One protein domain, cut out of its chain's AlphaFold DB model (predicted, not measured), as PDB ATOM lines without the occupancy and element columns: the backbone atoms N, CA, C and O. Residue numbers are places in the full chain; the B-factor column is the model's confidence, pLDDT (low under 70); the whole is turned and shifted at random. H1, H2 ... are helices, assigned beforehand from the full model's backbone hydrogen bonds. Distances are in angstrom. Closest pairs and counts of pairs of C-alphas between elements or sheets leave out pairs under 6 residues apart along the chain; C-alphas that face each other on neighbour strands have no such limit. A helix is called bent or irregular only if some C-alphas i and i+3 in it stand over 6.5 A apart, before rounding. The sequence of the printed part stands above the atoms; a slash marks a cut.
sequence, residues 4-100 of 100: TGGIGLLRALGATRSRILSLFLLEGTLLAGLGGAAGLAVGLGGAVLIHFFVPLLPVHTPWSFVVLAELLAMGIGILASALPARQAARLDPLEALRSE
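AT A GLANCE: This is residues 4 to 100 of the 100 residues of the protein "FtsX-like permease family protein" of Desulfobulbaceae bacterium (UniProt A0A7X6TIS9). A long helical hairpin with a small head: H2, the longest helix, and H3 run back along each other, drawn together where H2 begins and H3 ends and spread apart toward the link that joins them. The short helices H1 and H4 make the head at the end away from that link, while residues 52 to 57, where H2 gives way to the link, stand free at the far tip. The printed part has 97 residues with four named helices, in the order H1, H2, H3, H4, and no named strand; the class is all helix. The whole is extended, with a radius of gyration of the C-alphas of 20.4 A, and its outline is a rod spanning 66 by 23 by 15 A.

HOW THE PARTS SIT: H2, residues 17 to 53, and H3, residues 63 to 90, form a helical hairpin. They touch, with 45 pairs of C-alphas within 8 A; the closest C-alphas are those of Arg 17 and Ala 89, 4.9 A apart. Their lines stand at a shallow tilt of 27 degrees, and they run opposite ways. H3 has a kink of 26 degrees near residue 84; it is neither bent nor irregular, but only just: C-alphas 80 and 83 are 6.2 A apart. H1, residues 4 to 12, is close to H2 but not clearly touching it; the closest C-alphas, those of Ile 7 and Ile 20, are 7.9 A apart, and the helices run opposite ways at a steep tilt of 43 degrees. H1 is also close to H3 but not clearly touching it, with the closest C-alphas, those of Ile 7 and Ala 88, 7.0 A apart; these two run the same way at a steep tilt of 69 degrees, only just short of about perpendicular. H4, residues 93 to 96, touches H1, and their closest C-alphas are those of Gly 8 and Pro 93, 4.8 A apart. H4 is apart from H2 and from H3. In H1 and H2 every O i to N i+4 pair is within hydrogen-bond range, in H3 22 of 24 are, and H4 is too short for such a pair.

IN THESE COORDINATES: H2 measures 53.6 A from C-alpha 17 at (-18.825, 32.922, -110.588) to C-alpha 53 at (10.773, 25.868, -66.505). H3 measures 40.6 A from C-alpha 63 to C-alpha 90. H1 measures 12.2 A and begins with C-alpha 4 at (-10.461, 44.239, -108.524). H4 measures 5.0 A and ends with C-alpha 96 at (-14.582, 46.581, -113.634).

THE WHOLE: The C-alphas of Leu 56 and Arg 98 are the two farthest apart, at 66.6 A. The printed part has no cut. The links from H1 to H2 and from H3 to H4 are tight, and the link from H2 to H3, with 9 residues, is short. The mean pLDDT of the printed part is 80.6; residues 4 to 8, 58 to 59 and 91 to 100 are under 70.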
ATOM      1  N   THR A   4      -9.147  44.120-107.867       62.41
ATOM      2  CA  THR A   4     -10.461  44.239-108.524       62.41
ATOM      3  C   THR A   4     -10.338  44.135-110.049       62.41
ATOM      4  O   THR A   4     -11.126  43.419-110.662       62.41
ATOM      5  N   GLY A   5      -9.299  44.745-110.637       60.94
ATOM      6  CA  GLY A   5      -9.017  44.674-112.079       60.94
ATOM      7  C   GLY A   5      -8.683  43.257-112.555       60.94
ATOM      8  O   GLY A   5      -9.270  42.770-113.516       60.94
ATOM      9  N   GLY A   6      -7.850  42.517-111.810       65.56
ATOM     10  CA  GLY A   6      -7.502  41.129-112.151       65.56
ATOM     11  C   GLY A   6      -8.695  40.162-112.126       65.56
ATOM     12  O   GLY A   6      -8.801  39.278-112.975       65.56
ATOM     13  N   ILE A   7      -9.635  40.348-111.190       68.31
ATOM     14  CA  ILE A   7     -10.871  39.548-111.112       68.31
ATOM     15  C   ILE A   7     -11.849  39.953-112.225       68.31
ATOM     16  O   ILE A   7     -12.509  39.087-112.804       68.31
ATOM     17  N   GLY A   8     -11.905  41.248-112.556       67.94
ATOM     18  CA  GLY A   8     -12.637  41.775-113.709       67.94
ATOM     19  C   GLY A   8     -12.151  41.176-115.030       67.94
ATOM     20  O   GLY A   8     -12.968  40.706-115.819       67.94
ATOM     21  N   LEU A   9     -10.830  41.075-115.214       72.00
ATOM     22  CA  LEU A   9     -10.202  40.445-116.378       72.00
ATOM     23  C   LEU A   9     -10.522  38.943-116.458       72.00
ATOM     24  O   LEU A   9     -10.931  38.449-117.504       72.00
ATOM     25  N   LEU A  10     -10.415  38.213-115.341       73.44
ATOM     26  CA  LEU A  10     -10.792  36.793-115.266       73.44
ATOM     27  C   LEU A  10     -12.269  36.574-115.628       73.44
ATOM     28  O   LEU A  10     -12.585  35.646-116.373       73.44
ATOM     29  N   ARG A  11     -13.178  37.434-115.145       72.00
ATOM     30  CA  ARG A  11     -14.599  37.426-115.543       72.00
ATOM     31  C   ARG A  11     -14.778  37.736-117.031       72.00
ATOM     32  O   ARG A  11     -15.600  37.077-117.662       72.00
ATOM     33  N   ALA A  12     -14.035  38.697-117.581       75.25
ATOM     34  CA  ALA A  12     -14.090  39.066-118.998       75.25
ATOM     35  C   ALA A  12     -13.586  37.937-119.917       75.25
ATOM     36  O   ALA A  12     -14.117  37.742-121.004       75.25
ATOM     37  N   LEU A  13     -12.636  37.127-119.437       78.44
ATOM     38  CA  LEU A  13     -12.148  35.908-120.093       78.44
ATOM     39  C   LEU A  13     -13.078  34.689-119.905       78.44
ATOM     40  O   LEU A  13     -12.740  33.583-120.324       78.44
ATOM     41  N   GLY A  14     -14.244  34.862-119.270       79.06
ATOM     42  CA  GLY A  14     -15.260  33.815-119.126       79.06
ATOM     43  C   GLY A  14     -15.157  32.968-117.854       79.06
ATOM     44  O   GLY A  14     -15.806  31.923-117.760       79.06
ATOM     45  N   ALA A  15     -14.380  33.378-116.842       83.31
ATOM     46  CA  ALA A  15     -14.371  32.673-115.562       83.31
ATOM     47  C   ALA A  15     -15.760  32.713-114.904       83.31
ATOM     48  O   ALA A  15     -16.343  33.776-114.675       83.31
ATOM     49  N   THR A  16     -16.291  31.539-114.565       82.50
ATOM     50  CA  THR A  16     -17.597  31.433-113.912       82.50
ATOM     51  C   THR A  16     -17.541  31.953-112.476       82.50
ATOM     52  O   THR A  16     -16.523  31.854-111.785       82.50
ATOM     53  N   ARG A  17     -18.678  32.457-111.982       77.62
ATOM     54  CA  ARG A  17     -18.825  32.922-110.588       77.62
ATOM     55  C   ARG A  17     -18.415  31.851-109.573       77.62
ATOM     56  O   ARG A  17     -17.791  32.179-108.570       77.62
ATOM     57  N   SER A  18     -18.727  30.586-109.865       81.31
ATOM     58  CA  SER A  18     -18.346  29.438-109.035       81.31
ATOM     59  C   SER A  18     -16.826  29.267-108.958       81.31
ATOM     60  O   SER A  18     -16.288  29.079-107.876       81.31
ATOM     61  N   ARG A  19     -16.103  29.437-110.074       83.50
ATOM     62  CA  ARG A  19     -14.638  29.297-110.102       83.50
ATOM     63  C   ARG A  19     -13.933  30.378-109.281       83.50
ATOM     64  O   ARG A  19     -12.980  30.074-108.572       83.50
ATOM     65  N   ILE A  20     -14.432  31.614-109.340       82.44
ATOM     66  CA  ILE A  20     -13.927  32.725-108.519       82.44
ATOM     67  C   ILE A  20     -14.223  32.464-107.041       82.44
ATOM     68  O   ILE A  20     -13.337  32.617-106.206       82.44
ATOM     69  N   LEU A  21     -15.439  32.015-106.720       82.38
ATOM     70  CA  LEU A  21     -15.809  31.665-105.352       82.38
ATOM     71  C   LEU A  21     -14.888  30.569-104.792       82.38
ATOM     72  O   LEU A  21     -14.333  30.742-103.711       82.38
ATOM     73  N   SER A  22     -14.676  29.483-105.540       84.50
ATOM     74  CA  SER A  22     -13.808  28.376-105.126       84.50
ATOM     75  C   SER A  22     -12.356  28.802-104.926       84.50
ATOM     76  O   SER A  22     -11.722  28.314-103.998       84.50
ATOM     77  N   LEU A  23     -11.831  29.720-105.745       86.25
ATOM     78  CA  LEU A  23     -10.467  30.233-105.589       86.25
ATOM     79  C   LEU A  23     -10.291  30.955-104.248       86.25
ATOM     80  O   LEU A  23      -9.371  30.643-103.499       86.25
ATOM     81  N   PHE A  24     -11.203  31.873-103.926       84.69
ATOM     82  CA  PHE A  24     -11.148  32.618-102.667       84.69
ATOM     83  C   PHE A  24     -11.399  31.733-101.447       84.69
ATOM     84  O   PHE A  24     -10.753  31.913-100.417       84.69
ATOM     85  N   LEU A  25     -12.325  30.774-101.549       85.81
ATOM     86  CA  LEU A  25     -12.563  29.812-100.474       85.81
ATOM     87  C   LEU A  25     -11.338  28.923-100.249       85.81
ATOM     88  O   LEU A  25     -10.982  28.674 -99.101       85.81
ATOM     89  N   LEU A  26     -10.672  28.476-101.317       89.06
ATOM     90  CA  LEU A  26      -9.440  27.701-101.216       89.06
ATOM     91  C   LEU A  26      -8.327  28.525-100.563       89.06
ATOM     92  O   LEU A  26      -7.697  28.045 -99.631       89.06
ATOM     93  N   GLU A  27      -8.119  29.766-101.001       87.25
ATOM     94  CA  GLU A  27      -7.121  30.671-100.420       87.25
ATOM     95  C   GLU A  27      -7.394  30.923 -98.931       87.25
ATOM     96  O   GLU A  27      -6.501  30.770 -98.101       87.25
ATOM     97  N   GLY A  28      -8.652  31.201 -98.574       86.69
ATOM     98  CA  GLY A  28      -9.080  31.364 -97.187       86.69
ATOM     99  C   GLY A  28      -8.876  30.110 -96.342       86.69
ATOM    100  O   GLY A  28      -8.360  30.200 -95.233       86.69
ATOM    101  N   THR A  29      -9.230  28.937 -96.869       87.31
ATOM    102  CA  THR A  29      -9.075  27.652 -96.166       87.31
ATOM    103  C   THR A  29      -7.603  27.292 -95.983       87.31
ATOM    104  O   THR A  29      -7.212  26.858 -94.904       87.31
ATOM    105  N   LEU A  30      -6.768  27.515 -97.002       91.25
ATOM    106  CA  LEU A  30      -5.323  27.295 -96.923       91.25
ATOM    107  C   LEU A  30      -4.678  28.220 -95.889       91.25
ATOM    108  O   LEU A  30      -3.914  27.751 -95.053       91.25
ATOM    109  N   LEU A  31      -5.013  29.514 -95.902       90.12
ATOM    110  CA  LEU A  31      -4.510  30.469 -94.912       90.12
ATOM    111  C   LEU A  31      -4.977  30.121 -93.495       90.12
ATOM    112  O   LEU A  31      -4.184  30.198 -92.561       90.12
ATOM    113  N   ALA A  32      -6.234  29.704 -93.338       88.88
ATOM    114  CA  ALA A  32      -6.779  29.285 -92.052       88.88
ATOM    115  C   ALA A  32      -6.073  28.039 -91.512       88.88
ATOM    116  O   ALA A  32      -5.678  28.031 -90.352       88.88
ATOM    117  N   GLY A  33      -5.869  27.021 -92.353       89.94
ATOM    118  CA  GLY A  33      -5.171  25.796 -91.964       89.94
ATOM    119  C   GLY A  33      -3.691  26.033 -91.662       89.94
ATOM    120  O   GLY A  33      -3.172  25.518 -90.678       89.94
ATOM    121  N   LEU A  34      -3.002  26.864 -92.451       93.31
ATOM    122  CA  LEU A  34      -1.610  27.233 -92.170       93.31
ATOM    123  C   LEU A  34      -1.489  28.058 -90.882       93.31
ATOM    124  O   LEU A  34      -0.583  27.819 -90.086       93.31
ATOM    125  N   GLY A  35      -2.404  29.003 -90.658       90.88
ATOM    126  CA  GLY A  35      -2.457  29.799 -89.434       90.88
ATOM    127  C   GLY A  35      -2.791  28.959 -88.198       90.88
ATOM    128  O   GLY A  35      -2.139  29.122 -87.168       90.88
ATOM    129  N   GLY A  36      -3.748  28.036 -88.317       90.44
ATOM    130  CA  GLY A  36      -4.110  27.060 -87.286       90.44
ATOM    131  C   GLY A  36      -2.926  26.172 -86.918       90.44
ATOM    132  O   GLY A  36      -2.472  26.195 -85.775       90.44
ATOM    133  N   ALA A  37      -2.312  25.521 -87.910       91.81
ATOM    134  CA  ALA A  37      -1.125  24.691 -87.719       91.81
ATOM    135  C   ALA A  37       0.049  25.454 -87.079       91.81
ATOM    136  O   ALA A  37       0.684  24.948 -86.150       91.81
ATOM    137  N   ALA A  38       0.327  26.683 -87.527       94.00
ATOM    138  CA  ALA A  38       1.359  27.526 -86.928       94.00
ATOM    139  C   ALA A  38       1.018  27.911 -85.477       94.00
ATOM    140  O   ALA A  38       1.875  27.829 -84.598       94.00
ATOM    141  N   GLY A  39      -0.237  28.277 -85.201       89.94
ATOM    142  CA  GLY A  39      -0.721  28.578 -83.854       89.94
ATOM    143  C   GLY A  39      -0.626  27.377 -82.913       89.94
ATOM    144  O   GLY A  39      -0.175  27.525 -81.779       89.94
ATOM    145  N   LEU A  40      -0.970  26.179 -83.393       90.88
ATOM    146  CA  LEU A  40      -0.816  24.927 -82.655       90.88
ATOM    147  C   LEU A  40       0.651  24.621 -82.353       90.88
ATOM    148  O   LEU A  40       0.971  24.267 -81.219       90.88
ATOM    149  N   ALA A  41       1.546  24.792 -83.327       92.31
ATOM    150  CA  ALA A  41       2.978  24.594 -83.119       92.31
ATOM    151  C   ALA A  41       3.524  25.534 -82.031       92.31
ATOM    152  O   ALA A  41       4.237  25.091 -81.130       92.31
ATOM    153  N   VAL A  42       3.134  26.812 -82.065       92.88
ATOM    154  CA  VAL A  42       3.511  27.798 -81.043       92.88
ATOM    155  C   VAL A  42       2.890  27.462 -79.683       92.88
ATOM    156  O   VAL A  42       3.584  27.512 -78.672       92.88
ATOM    157  N   GLY A  43       1.612  27.080 -79.637       88.19
ATOM    158  CA  GLY A  43       0.912  26.739 -78.396       88.19
ATOM    159  C   GLY A  43       1.480  25.495 -77.709       88.19
ATOM    160  O   GLY A  43       1.745  25.517 -76.508       88.19
ATOM    161  N   LEU A  44       1.731  24.429 -78.474       87.50
ATOM    162  CA  LEU A  44       2.371  23.209 -77.975       87.50
ATOM    163  C   LEU A  44       3.821  23.468 -77.558       87.50
ATOM    164  O   LEU A  44       4.231  23.031 -76.485       87.50
ATOM    165  N   GLY A  45       4.580  24.226 -78.358       88.12
ATOM    166  CA  GLY A  45       5.939  24.636 -78.007       88.12
ATOM    167  C   GLY A  45       5.986  25.447 -76.709       88.12
ATOM    168  O   GLY A  45       6.821  25.183 -75.846       88.12
ATOM    169  N   GLY A  46       5.041  26.372 -76.522       87.75
ATOM    170  CA  GLY A  46       4.881  27.133 -75.284       87.75
ATOM    171  C   GLY A  46       4.547  26.244 -74.084       87.75
ATOM    172  O   GLY A  46       5.153  26.399 -73.027       87.75
ATOM    173  N   ALA A  47       3.648  25.270 -74.248       85.19
ATOM    174  CA  ALA A  47       3.309  24.316 -73.191       85.19
ATOM    175  C   ALA A  47       4.520  23.469 -72.758       85.19
ATOM    176  O   ALA A  47       4.752  23.298 -71.561       85.19
ATOM    177  N   VAL A  48       5.329  22.998 -73.715       84.88
ATOM    178  CA  VAL A  48       6.582  22.273 -73.437       84.88
ATOM    179  C   VAL A  48       7.577  23.162 -72.692       84.88
ATOM    180  O   VAL A  48       8.191  22.720 -71.722       84.88
ATOM    181  N   LEU A  49       7.711  24.424 -73.102       87.56
ATOM    182  CA  LEU A  49       8.617  25.371 -72.458       87.56
ATOM    183  C   LEU A  49       8.203  25.637 -71.002       87.56
ATOM    184  O   LEU A  49       9.038  25.575 -70.103       87.56
ATOM    185  N   ILE A  50       6.909  25.850 -70.750       85.75
ATOM    186  CA  ILE A  50       6.369  26.026 -69.393       85.75
ATOM    187  C   ILE A  50       6.629  24.781 -68.542       85.75
ATOM    188  O   ILE A  50       7.057  24.917 -67.400       85.75
ATOM    189  N   HIS A  51       6.426  23.581 -69.091       82.50
ATOM    190  CA  HIS A  51       6.705  22.338 -68.374       82.50
ATOM    191  C   HIS A  51       8.188  22.209 -67.986       82.50
ATOM    192  O   HIS A  51       8.500  21.760 -66.886       82.50
ATOM    193  N   PHE A  52       9.100  22.652 -68.857       82.56
ATOM    194  CA  PHE A  52      10.538  22.628 -68.589       82.56
ATOM    195  C   PHE A  52      10.956  23.613 -67.485       82.56
ATOM    196  O   PHE A  52      11.760  23.265 -66.624       82.56
ATOM    197  N   PHE A  53      10.409  24.834 -67.484       85.81
ATOM    198  CA  PHE A  53      10.773  25.868 -66.505       85.81
ATOM    199  C   PHE A  53       9.990  25.783 -65.190       85.81
ATOM    200  O   PHE A  53      10.483  26.236 -64.157       85.81
ATOM    201  N   VAL A  54       8.780  25.221 -65.205       85.00
ATOM    202  CA  VAL A  54       7.896  25.137 -64.036       85.00
ATOM    203  C   VAL A  54       7.247  23.746 -63.958       85.00
ATOM    204  O   VAL A  54       6.046  23.595 -64.189       85.00
ATOM    205  N   PRO A  55       8.015  22.705 -63.587       71.62
ATOM    206  CA  PRO A  55       7.543  21.318 -63.591       71.62
ATOM    207  C   PRO A  55       6.429  21.025 -62.571       71.62
ATOM    208  O   PRO A  55       5.742  20.015 -62.691       71.62
ATOM    209  N   LEU A  56       6.221  21.901 -61.577       75.00
ATOM    210  CA  LEU A  56       5.134  21.777 -60.596       75.00
ATOM    211  C   LEU A  56       3.777  22.274 -61.114       75.00
ATOM    212  O   LEU A  56       2.766  22.040 -60.452       75.00
ATOM    213  N   LEU A  57       3.726  22.966 -62.258       70.88
ATOM    214  CA  LEU A  57       2.454  23.367 -62.849       70.88
ATOM    215  C   LEU A  57       1.839  22.170 -63.588       70.88
ATOM    216  O   LEU A  57       2.455  21.656 -64.526       70.88
ATOM    217  N   PRO A  58       0.619  21.740 -63.221       67.56
ATOM    218  CA  PRO A  58      -0.101  20.705 -63.948       67.56
ATOM    219  C   PRO A  58      -0.601  21.273 -65.286       67.56
ATOM    220  O   PRO A  58      -1.755  21.675 -65.433       67.56
ATOM    221  N   VAL A  59       0.295  21.350 -66.272       67.88
ATOM    222  CA  VAL A  59      -0.038  21.713 -67.651       67.88
ATOM    223  C   VAL A  59      -0.641  20.483 -68.316       67.88
ATOM    224  O   VAL A  59       0.060  19.590 -68.788       67.88
ATOM    225  N   HIS A  60      -1.965  20.431 -68.332       74.31
ATOM    226  CA  HIS A  60      -2.710  19.451 -69.103       74.31
ATOM    227  C   HIS A  60      -3.217  20.133 -70.368       74.31
ATOM    228  O   HIS A  60      -3.959  21.110 -70.279       74.31
ATOM    229  N   THR A  61      -2.833  19.614 -71.534       76.00
ATOM    230  CA  THR A  61      -3.307  20.095 -72.839       76.00
ATOM    231  C   THR A  61      -4.215  19.024 -73.441       76.00
ATOM    232  O   THR A  61      -3.724  18.118 -74.121       76.00
ATOM    233  N   PRO A  62      -5.533  19.041 -73.165       84.69
ATOM    234  CA  PRO A  62      -6.429  18.012 -73.666       84.69
ATOM    235  C   PRO A  62      -6.547  18.124 -75.182       84.69
ATOM    236  O   PRO A  62      -6.779  19.208 -75.723       84.69
ATOM    237  N   TRP A  63      -6.456  16.987 -75.869       84.19
ATOM    238  CA  TRP A  63      -6.549  16.938 -77.329       84.19
ATOM    239  C   TRP A  63      -7.885  17.482 -77.861       84.19
ATOM    240  O   TRP A  63      -7.943  18.034 -78.957       84.19
ATOM    241  N   SER A  64      -8.953  17.410 -77.063       88.56
ATOM    242  CA  SER A  64     -10.257  17.992 -77.397       88.56
ATOM    243  C   SER A  64     -10.193  19.505 -77.627       88.56
ATOM    244  O   SER A  64     -10.807  19.991 -78.572       88.56
ATOM    245  N   PHE A  65      -9.429  20.248 -76.818       87.00
ATOM    246  CA  PHE A  65      -9.272  21.696 -76.992       87.00
ATOM    247  C   PHE A  65      -8.393  22.039 -78.191       87.00
ATOM    248  O   PHE A  65      -8.682  23.011 -78.881       87.00
ATOM    249  N   VAL A  66      -7.371  21.227 -78.473       87.12
ATOM    250  CA  VAL A  66      -6.522  21.367 -79.668       87.12
ATOM    251  C   VAL A  66      -7.372  21.231 -80.933       87.12
ATOM    252  O   VAL A  66      -7.363  22.112 -81.787       87.12
ATOM    253  N   VAL A  67      -8.171  20.162 -81.017       89.75
ATOM    254  CA  VAL A  67      -9.069  19.919 -82.156       89.75
ATOM    255  C   VAL A  67     -10.141  21.003 -82.258       89.75
ATOM    256  O   VAL A  67     -10.427  21.478 -83.354       89.75
ATOM    257  N   LEU A  68     -10.721  21.434 -81.133       91.56
ATOM    258  CA  LEU A  68     -11.725  22.499 -81.128       91.56
ATOM    259  C   LEU A  68     -11.144  23.838 -81.597       91.56
ATOM    260  O   LEU A  68     -11.790  24.537 -82.374       91.56
ATOM    261  N   ALA A  69      -9.936  24.190 -81.153       88.31
ATOM    262  CA  ALA A  69      -9.248  25.405 -81.574       88.31
ATOM    263  C   ALA A  69      -8.959  25.391 -83.082       88.31
ATOM    264  O   ALA A  69      -9.227  26.381 -83.759       88.31
ATOM    265  N   GLU A  70      -8.501  24.257 -83.615       88.69
ATOM    266  CA  GLU A  70      -8.249  24.086 -85.050       88.69
ATOM    267  C   GLU A  70      -9.542  24.193 -85.876       88.69
ATOM    268  O   GLU A  70      -9.600  24.908 -86.878       88.69
ATOM    269  N   LEU A  71     -10.625  23.548 -85.426       91.25
ATOM    270  CA  LEU A  71     -11.937  23.645 -86.074       91.25
ATOM    271  C   LEU A  71     -12.492  25.072 -86.046       91.25
ATOM    272  O   LEU A  71     -13.063  25.527 -87.038       91.25
ATOM    273  N   LEU A  72     -12.316  25.790 -84.935       92.25
ATOM    274  CA  LEU A  72     -12.712  27.193 -84.827       92.25
ATOM    275  C   LEU A  72     -11.886  28.080 -85.760       92.25
ATOM    276  O   LEU A  72     -12.466  28.906 -86.462       92.25
ATOM    277  N   ALA A  73     -10.567  27.891 -85.819       88.50
ATOM    278  CA  ALA A  73      -9.693  28.634 -86.723       88.50
ATOM    279  C   ALA A  73     -10.091  28.419 -88.193       88.50
ATOM    280  O   ALA A  73     -10.290  29.392 -88.925       88.50
ATOM    281  N   MET A  74     -10.306  27.163 -88.604       88.38
ATOM    282  CA  MET A  74     -10.822  26.837 -89.937       88.38
ATOM    283  C   MET A  74     -12.186  27.480 -90.197       88.38
ATOM    284  O   MET A  74     -12.382  28.115 -91.234       88.38
ATOM    285  N   GLY A  75     -13.126  27.364 -89.254       90.56
ATOM    286  CA  GLY A  75     -14.461  27.947 -89.378       90.56
ATOM    287  C   GLY A  75     -14.419  29.464 -89.564       90.56
ATOM    288  O   GLY A  75     -15.053  29.995 -90.476       90.56
ATOM    289  N   ILE A  76     -13.619  30.163 -88.755       88.69
ATOM    290  CA  ILE A  76     -13.430  31.614 -88.857       88.69
ATOM    291  C   ILE A  76     -12.797  31.978 -90.201       88.69
ATOM    292  O   ILE A  76     -13.280  32.896 -90.861       88.69
ATOM    293  N   GLY A  77     -11.769  31.257 -90.653       87.25
ATOM    294  CA  GLY A  77     -11.112  31.536 -91.930       87.25
ATOM    295  C   GLY A  77     -12.011  31.316 -93.152       87.25
ATOM    296  O   GLY A  77     -12.004  32.116 -94.092       87.25
ATOM    297  N   ILE A  78     -12.865  30.291 -93.120       87.81
ATOM    298  CA  ILE A  78     -13.884  30.059 -94.154       87.81
ATOM    299  C   ILE A  78     -14.929  31.182 -94.137       87.81
ATOM    300  O   ILE A  78     -15.271  31.731 -95.185       87.81
ATOM    301  N   LEU A  79     -15.425  31.575 -92.961       88.56
ATOM    302  CA  LEU A  79     -16.420  32.646 -92.843       88.56
ATOM    303  C   LEU A  79     -15.855  34.003 -93.286       88.56
ATOM    304  O   LEU A  79     -16.515  34.739 -94.025       88.56
ATOM    305  N   ALA A  80     -14.621  34.307 -92.882       86.31
ATOM    306  CA  ALA A  80     -13.919  35.532 -93.244       86.31
ATOM    307  C   ALA A  80     -13.629  35.611 -94.749       86.31
ATOM    308  O   ALA A  80     -13.712  36.695 -95.324       86.31
ATOM    309  N   SER A  81     -13.347  34.483 -95.409       84.75
ATOM    310  CA  SER A  81     -13.131  34.436 -96.863       84.75
ATOM    311  C   SER A  81     -14.427  34.398 -97.678       84.75
ATOM    312  O   SER A  81     -14.459  34.898 -98.803       84.75
ATOM    313  N   ALA A  82     -15.535  33.900 -97.121       83.81
ATOM    314  CA  ALA A  82     -16.810  33.803 -97.830       83.81
ATOM    315  C   ALA A  82     -17.408  35.171 -98.216       83.81
ATOM    316  O   ALA A  82     -17.986  35.312 -99.297       83.81
ATOM    317  N   LEU A  83     -17.279  36.190 -97.357       81.19
ATOM    318  CA  LEU A  83     -17.757  37.554 -97.628       81.19
ATOM    319  C   LEU A  83     -17.067  38.209 -98.845       81.19
ATOM    320  O   LEU A  83     -17.777  38.572 -99.792       81.19
ATOM    321  N   PRO A  84     -15.725  38.332 -98.891       75.50
ATOM    322  CA  PRO A  84     -15.027  38.874-100.052       75.50
ATOM    323  C   PRO A  84     -15.181  37.979-101.286       75.50
ATOM    324  O   PRO A  84     -15.362  38.508-102.381       75.50
ATOM    325  N   ALA A  85     -15.224  36.647-101.134       79.88
ATOM    326  CA  ALA A  85     -15.479  35.729-102.247       79.88
ATOM    327  C   ALA A  85     -16.831  36.012-102.924       79.88
ATOM    328  O   ALA A  85     -16.934  36.047-104.152       79.88
ATOM    329  N   ARG A  86     -17.877  36.266-102.126       77.56
ATOM    330  CA  ARG A  86     -19.209  36.635-102.627       77.56
ATOM    331  C   ARG A  86     -19.215  37.994-103.319       77.56
ATOM    332  O   ARG A  86     -19.890  38.130-104.339       77.56
ATOM    333  N   GLN A  87     -18.488  38.978-102.793       76.19
ATOM    334  CA  GLN A  87     -18.358  40.295-103.425       76.19
ATOM    335  C   GLN A  87     -17.603  40.196-104.761       76.19
ATOM    336  O   GLN A  87     -18.103  40.671-105.779       76.19
ATOM    337  N   ALA A  88     -16.477  39.479-104.800       72.44
ATOM    338  CA  ALA A  88     -15.699  39.214-106.013       72.44
ATOM    339  C   ALA A  88     -16.496  38.440-107.075       72.44
ATOM    340  O   ALA A  88     -16.457  38.763-108.260       72.44
ATOM    341  N   ALA A  89     -17.281  37.443-106.663       72.94
ATOM    342  CA  ALA A  89     -18.115  36.671-107.576       72.94
ATOM    343  C   ALA A  89     -19.285  37.482-108.158       72.94
ATOM    344  O   ALA A  89     -19.799  37.108-109.214       72.94
ATOM    345  N   ARG A  90     -19.718  38.572-107.508       72.19
ATOM    346  CA  ARG A  90     -20.817  39.445-107.965       72.19
ATOM    347  C   ARG A  90     -20.364  40.639-108.800       72.19
ATOM    348  O   ARG A  90     -21.223  41.209-109.461       72.19
ATOM    349  N   LEU A  91     -19.069  40.958-108.826       68.88
ATOM    350  CA  LEU A  91     -18.520  42.034-109.658       68.88
ATOM    351  C   LEU A  91     -18.946  41.870-111.122       68.88
ATOM    352  O   LEU A  91     -18.854  40.773-111.695       68.88
ATOM    353  N   ASP A  92     -19.468  42.952-111.690       64.88
ATOM    354  CA  ASP A  92     -19.858  43.009-113.089       64.88
ATOM    355  C   ASP A  92     -18.612  43.344-113.931       64.88
ATOM    356  O   ASP A  92     -18.001  44.395-113.714       64.88
ATOM    357  N   PRO A  93     -18.164  42.461-114.846       61.94
ATOM    358  CA  PRO A  93     -16.968  42.698-115.658       61.94
ATOM    359  C   PRO A  93     -17.024  44.007-116.452       61.94
ATOM    360  O   PRO A  93     -15.981  44.614-116.678       61.94
ATOM    361  N   LEU A  94     -18.224  44.457-116.832       59.69
ATOM    362  CA  LEU A  94     -18.413  45.719-117.549       59.69
ATOM    363  C   LEU A  94     -18.136  46.950-116.674       59.69
ATOM    364  O   LEU A  94     -17.607  47.930-117.185       59.69
ATOM    365  N   GLU A  95     -18.442  46.912-115.372       62.88
ATOM    366  CA  GLU A  95     -18.064  47.986-114.436       62.88
ATOM    367  C   GLU A  95     -16.573  47.944-114.100       62.88
ATOM    368  O   GLU A  95     -15.940  48.993-114.012       62.88
ATOM    369  N   ALA A  96     -15.995  46.745-113.969       57.38
ATOM    370  CA  ALA A  96     -14.582  46.581-113.634       57.38
ATOM    371  C   ALA A  96     -13.641  47.145-114.717       57.38
ATOM    372  O   ALA A  96     -12.641  47.766-114.376       57.38
ATOM    373  N   LEU A  97     -13.989  46.977-115.999       59.59
ATOM    374  CA  LEU A  97     -13.246  47.522-117.148       59.59
ATOM    375  C   LEU A  97     -13.472  49.022-117.383       59.59
ATOM    376  O   LEU A  97     -12.710  49.639-118.113       59.59
ATOM    377  N   ARG A  98     -14.536  49.605-116.818       61.47
ATOM    378  CA  ARG A  98     -14.877  51.031-116.980       61.47
ATOM    379  C   ARG A  98     -14.304  51.908-115.866       61.47
ATOM    380  O   ARG A  98     -14.342  53.129-115.973       61.47
ATOM    381  N   SER A  99     -13.858  51.279-114.777       56.91
ATOM    382  CA  SER A  99     -13.229  51.917-113.614       56.91
ATOM    383  C   SER A  99     -11.699  52.003-113.695       56.91
ATOM    384  O   SER A  99     -11.075  52.445-112.730       56.91
ATOM    385  N   GLU A 100     -11.123  51.561-114.811       50.88
ATOM    386  CA  GLU A 100      -9.709  51.686-115.188       50.88
ATOM    387  C   GLU A 100      -9.608  52.636-116.389       50.88
ATOM    388  O   GLU A 100      -8.699  53.494-116.380       50.88
TER     389      GLU A 100